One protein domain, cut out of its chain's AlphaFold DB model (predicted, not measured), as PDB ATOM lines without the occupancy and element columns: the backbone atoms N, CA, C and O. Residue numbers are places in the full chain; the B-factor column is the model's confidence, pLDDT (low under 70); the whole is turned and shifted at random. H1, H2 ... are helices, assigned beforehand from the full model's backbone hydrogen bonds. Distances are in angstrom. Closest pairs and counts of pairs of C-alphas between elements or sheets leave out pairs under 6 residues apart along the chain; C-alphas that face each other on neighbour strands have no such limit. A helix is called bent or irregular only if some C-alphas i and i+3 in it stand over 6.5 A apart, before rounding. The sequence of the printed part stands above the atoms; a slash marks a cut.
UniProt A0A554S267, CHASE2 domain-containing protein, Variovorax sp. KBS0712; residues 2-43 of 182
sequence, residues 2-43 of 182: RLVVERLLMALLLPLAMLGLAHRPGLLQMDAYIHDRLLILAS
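Overview. This is residues 2 to 43 of the 182 residues of the protein "CHASE2 domain-containing protein" of Variovorax sp. KBS0712 (UniProt A0A554S267). Two helices, the longer H1 and then H2, meet near their ends at a tight link and make a wide, open V. Nothing packs on either arm. The printed part has 42 residues with two named helices, H1 then H2, and no named strand; its class is all helix. It is extended, with a radius of gyration of the C-alphas of 17.3 A and spans of 55 by 19 by 7 A.

Along the chain. H1, residues 2 to 22, is 30.4 A long from C-alpha 2 at (20.056, 2.761, 98.773) to C-alpha 22. It is neither bent nor irregular, but only just: C-alphas 12 and 15 are 6.0 A apart. H2, residues 26 to 41, is 22.2 A long and ends with C-alpha 41 at (-3.327, 34.402, 65.815).

Arrangement. H1 and H2 are close but not clearly touching; their closest C-alphas, those of Leu 21 and Leu 27, are 7.9 A apart. They run the same way at a steep tilt of 62 degrees. In H2 every O i to N i+4 pair is within hydrogen-bond range, in H1 16 of 17.

Size, cuts and confidence. The C-alphas of Arg 2 and Ser 43, the two farthest apart, are 55.2 A apart. Residues 2 to 43 stand free. The printed part has no cut. Mean pLDDT of the printed part is 85.8; residues 25 and 28 are under 70.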
ATOM      1  N   ARG A   2      21.027   1.658  98.967       86.75
ATOM      2  CA  ARG A   2      20.056   2.761  98.773       86.75
ATOM      3  C   ARG A   2      20.218   3.561  97.458       86.75
ATOM      4  O   ARG A   2      19.246   3.687  96.729       86.75
ATOM      5  N   LEU A   3      21.440   3.977  97.093       82.56
ATOM      6  CA  LEU A   3      21.703   4.686  95.820       82.56
ATOM      7  C   LEU A   3      21.470   3.831  94.559       82.56
ATOM      8  O   LEU A   3      21.152   4.366  93.501       82.56
ATOM      9  N   VAL A   4      21.662   2.511  94.647       90.44
ATOM     10  CA  VAL A   4      21.453   1.602  93.504       90.44
ATOM     11  C   VAL A   4      19.958   1.406  93.273       90.44
ATOM     12  O   VAL A   4      19.503   1.473  92.136       90.44
ATOM     13  N   VAL A   5      19.191   1.246  94.356       94.00
ATOM     14  CA  VAL A   5      17.728   1.142  94.302       94.00
ATOM     15  C   VAL A   5      17.117   2.414  93.724       94.00
ATOM     16  O   VAL A   5      16.305   2.321  92.816       94.00
ATOM     17  N   GLU A   6      17.550   3.593  94.173       92.62
ATOM     18  CA  GLU A   6      17.035   4.880  93.688       92.62
ATOM     19  C   GLU A   6      17.290   5.091  92.185       92.62
ATOM     20  O   GLU A   6      16.391   5.484  91.441       92.62
ATOM     21  N   ARG A   7      18.493   4.738  91.708       94.19
ATOM     22  CA  ARG A   7      18.846   4.796  90.281       94.19
ATOM     23  C   ARG A   7      18.033   3.825  89.431       94.19
ATOM     24  O   ARG A   7      17.594   4.205  88.350       94.19
ATOM     25  N   LEU A   8      17.815   2.600  89.912       95.00
ATOM     26  CA  LEU A   8      16.978   1.615  89.219       95.00
ATOM     27  C   LEU A   8      15.509   2.055  89.170       95.00
ATOM     28  O   LEU A   8      14.853   1.883  88.147       95.00
ATOM     29  N   LEU A   9      15.014   2.678  90.241       94.81
ATOM     30  CA  LEU A   9      13.656   3.215  90.315       94.81
ATOM     31  C   LEU A   9      13.442   4.344  89.300       94.81
ATOM     32  O   LEU A   9      12.474   4.303  88.546       94.81
ATOM     33  N   MET A  10      14.370   5.303  89.215       93.12
ATOM     34  CA  MET A  10      14.320   6.363  88.200       93.12
ATOM     35  C   MET A  10      14.426   5.806  86.776       93.12
ATOM     36  O   MET A  10      13.657   6.207  85.901       93.12
ATOM     37  N   ALA A  11      15.345   4.858  86.551       93.50
ATOM     38  CA  ALA A  11      15.558   4.239  85.245       93.50
ATOM     39  C   ALA A  11      14.330   3.467  84.741       93.50
ATOM     40  O   ALA A  11      14.145   3.367  83.533       93.50
ATOM     41  N   LEU A  12      13.488   2.950  85.643       94.69
ATOM     42  CA  LEU A  12      12.256   2.245  85.291       94.69
ATOM     43  C   LEU A  12      11.038   3.180  85.204       94.69
ATOM     44  O   LEU A  12      10.220   3.043  84.296       94.69
ATOM     45  N   LEU A  13      10.913   4.145  86.118       95.19
ATOM     46  CA  LEU A  13       9.769   5.061  86.161       95.19
ATOM     47  C   LEU A  13       9.737   6.019  84.972       95.19
ATOM     48  O   LEU A  13       8.665   6.271  84.427       95.19
ATOM     49  N   LEU A  14      10.890   6.547  84.557       93.25
ATOM     50  CA  LEU A  14      10.966   7.522  83.473       93.25
ATOM     51  C   LEU A  14      10.457   6.971  82.121       93.25
ATOM     52  O   LEU A  14       9.586   7.608  81.522       93.25
ATOM     53  N   PRO A  15      10.917   5.800  81.630       92.25
ATOM     54  CA  PRO A  15      10.393   5.235  80.390       92.25
ATOM     55  C   PRO A  15       8.932   4.795  80.529       92.25
ATOM     56  O   PRO A  15       8.177   4.930  79.570       92.25
ATOM     57  N   LEU A  16       8.502   4.329  81.707       92.88
ATOM     58  CA  LEU A  16       7.107   3.948  81.940       92.88
ATOM     59  C   LEU A  16       6.169   5.164  81.894       92.88
ATOM     60  O   LEU A  16       5.099   5.098  81.289       92.88
ATOM     61  N   ALA A  17       6.590   6.293  82.465       90.06
ATOM     62  CA  ALA A  17       5.869   7.559  82.382       90.06
ATOM     63  C   ALA A  17       5.809   8.083  80.938       90.06
ATOM     64  O   ALA A  17       4.741   8.482  80.478       90.06
ATOM     65  N   MET A  18       6.924   8.021  80.199       86.25
ATOM     66  CA  MET A  18       6.974   8.382  78.775       86.25
ATOM     67  C   MET A  18       6.061   7.500  77.921       86.25
ATOM     68  O   MET A  18       5.317   8.019  77.094       86.25
ATOM     69  N   LEU A  19       6.059   6.184  78.146       86.06
ATOM     70  CA  LEU A  19       5.194   5.248  77.429       86.06
ATOM     71  C   LEU A  19       3.712   5.498  77.742       86.06
ATOM     72  O   LEU A  19       2.874   5.488  76.839       86.06
ATOM     73  N   GLY A  20       3.401   5.781  79.011       85.12
ATOM     74  CA  GLY A  20       2.062   6.153  79.457       85.12
ATOM     75  C   GLY A  20       1.567   7.458  78.836       85.12
ATOM     76  O   GLY A  20       0.395   7.537  78.477       85.12
ATOM     77  N   LEU A  21       2.443   8.454  78.660       81.00
ATOM     78  CA  LEU A  21       2.132   9.691  77.937       81.00
ATOM     79  C   LEU A  21       1.962   9.440  76.433       81.00
ATOM     80  O   LEU A  21       0.989   9.903  75.848       81.00
ATOM     81  N   ALA A  22       2.856   8.664  75.816       77.31
ATOM     82  CA  ALA A  22       2.837   8.388  74.379       77.31
ATOM     83  C   ALA A  22       1.563   7.658  73.917       77.31
ATOM     84  O   ALA A  22       1.125   7.843  72.785       77.31
ATOM     85  N   HIS A  23       0.935   6.861  74.788       78.12
ATOM     86  CA  HIS A  23      -0.338   6.190  74.497       78.12
ATOM     87  C   HIS A  23      -1.584   7.060  74.726       78.12
ATOM     88  O   HIS A  23      -2.700   6.588  74.506       78.12
ATOM     89  N   ARG A  24      -1.448   8.320  75.168       77.62
ATOM     90  CA  ARG A  24      -2.594   9.230  75.312       77.62
ATOM     91  C   ARG A  24      -2.840   9.947  73.979       77.62
ATOM     92  O   ARG A  24      -2.103  10.878  73.660       77.62
ATOM     93  N   PRO A  25      -3.917   9.617  73.236       66.31
ATOM     94  CA  PRO A  25      -4.237  10.290  71.973       66.31
ATOM     95  C   PRO A  25      -4.519  11.796  72.145       66.31
ATOM     96  O   PRO A  25      -4.497  12.540  71.170       66.31
ATOM     97  N   GLY A  26      -4.756  12.261  73.380       71.56
ATOM     98  CA  GLY A  26      -5.010  13.669  73.694       71.56
ATOM     99  C   GLY A  26      -3.816  14.596  73.450       71.56
ATOM    100  O   GLY A  26      -4.030  15.762  73.148       71.56
ATOM    101  N   LEU A  27      -2.574  14.099  73.509       70.56
ATOM    102  CA  LEU A  27      -1.391  14.938  73.257       70.56
ATOM    103  C   LEU A  27      -1.316  15.416  71.801       70.56
ATOM    104  O   LEU A  27      -1.018  16.581  71.561       70.56
ATOM    105  N   LEU A  28      -1.662  14.551  70.841       68.56
ATOM    106  CA  LEU A  28      -1.727  14.916  69.421       68.56
ATOM    107  C   LEU A  28      -2.893  15.873  69.129       68.56
ATOM    108  O   LEU A  28      -2.774  16.765  68.296       68.56
ATOM    109  N   GLN A  29      -4.014  15.719  69.838       77.69
ATOM    110  CA  GLN A  29      -5.163  16.620  69.708       77.69
ATOM    111  C   GLN A  29      -4.873  18.007  70.293       77.69
ATOM    112  O   GLN A  29      -5.304  19.011  69.732       77.69
ATOM    113  N   MET A  30      -4.123  18.073  71.399       80.19
ATOM    114  CA  MET A  30      -3.664  19.339  71.973       80.19
ATOM    115  C   MET A  30      -2.703  20.062  71.036       80.19
ATOM    116  O   MET A  30      -2.829  21.272  70.884       80.19
ATOM    117  N   ASP A  31      -1.788  19.339  70.389       83.06
ATOM    118  CA  ASP A  31      -0.864  19.934  69.424       83.06
ATOM    119  C   ASP A  31      -1.612  20.533  68.225       83.06
ATOM    120  O   ASP A  31      -1.434  21.709  67.922       83.06
ATOM    121  N   ALA A  32      -2.553  19.787  67.630       85.00
ATOM    122  CA  ALA A  32      -3.397  20.297  66.545       85.00
ATOM    123  C   ALA A  32      -4.208  21.533  66.971       85.00
ATOM    124  O   ALA A  32      -4.243  22.533  66.259       85.00
ATOM    125  N   TYR A  33      -4.796  21.511  68.170       86.31
ATOM    126  CA  TYR A  33      -5.547  22.648  68.699       86.31
ATOM    127  C   TYR A  33      -4.670  23.888  68.921       86.31
ATOM    128  O   TYR A  33      -5.062  25.005  68.576       86.31
ATOM    129  N   ILE A  34      -3.488  23.709  69.516       89.00
ATOM    130  CA  ILE A  34      -2.530  24.795  69.744       89.00
ATOM    131  C   ILE A  34      -2.048  25.343  68.401       89.00
ATOM    132  O   ILE A  34      -1.994  26.561  68.231       89.00
ATOM    133  N   HIS A  35      -1.753  24.464  67.446       86.62
ATOM    134  CA  HIS A  35      -1.324  24.829  66.105       86.62
ATOM    135  C   HIS A  35      -2.391  25.651  65.377       86.62
ATOM    136  O   HIS A  35      -2.094  26.751  64.918       86.62
ATOM    137  N   ASP A  36      -3.644  25.191  65.358       87.81
ATOM    138  CA  ASP A  36      -4.761  25.908  64.734       87.81
ATOM    139  C   ASP A  36      -4.966  27.291  65.361       87.81
ATOM    140  O   ASP A  36      -5.148  28.294  64.664       87.81
ATOM    141  N   ARG A  37      -4.888  27.384  66.695       89.06
ATOM    142  CA  ARG A  37      -4.992  28.671  67.397       89.06
ATOM    143  C   ARG A  37      -3.838  29.596  67.050       89.06
ATOM    144  O   ARG A  37      -4.077  30.776  66.789       89.06
ATOM    145  N   LEU A  38      -2.616  29.072  67.022       90.69
ATOM    146  CA  LEU A  38      -1.433  29.841  66.668       90.69
ATOM    147  C   LEU A  38      -1.502  30.331  65.218       90.69
ATOM    148  O   LEU A  38      -1.177  31.487  64.974       90.69
ATOM    149  N   LEU A  39      -1.981  29.507  64.281       89.31
ATOM    150  CA  LEU A  39      -2.177  29.895  62.883       89.31
ATOM    151  C   LEU A  39      -3.192  31.032  62.740       89.31
ATOM    152  O   LEU A  39      -2.944  31.974  61.993       89.31
ATOM    153  N   ILE A  40      -4.307  30.987  63.475       86.62
ATOM    154  CA  ILE A  40      -5.303  32.069  63.464       86.62
ATOM    155  C   ILE A  40      -4.709  33.356  64.047       86.62
ATOM    156  O   ILE A  40      -4.873  34.429  63.468       86.62
ATOM    157  N   LEU A  41      -3.988  33.261  65.168       85.69
ATOM    158  CA  LEU A  41      -3.327  34.402  65.815       85.69
ATOM    159  C   LEU A  41      -2.203  34.999  64.953       85.69
ATOM    160  O   LEU A  41      -2.017  36.211  64.945       85.69
ATOM    161  N   ALA A  42      -1.474  34.156  64.222       82.75
ATOM    162  CA  ALA A  42      -0.411  34.549  63.301       82.75
ATOM    163  C   ALA A  42      -0.930  34.906  61.896       82.75
ATOM    164  O   ALA A  42      -0.138  35.285  61.024       82.75
ATOM    165  N   SER A  43      -2.240  34.781  61.655       80.75
ATOM    166  CA  SER A  43      -2.818  35.051  60.344       80.75
ATOM    167  C   SER A  43      -2.633  36.522  59.979       80.75
ATOM    168  O   SER A  43      -2.947  37.438  60.739       80.75
TER     169      SER A  43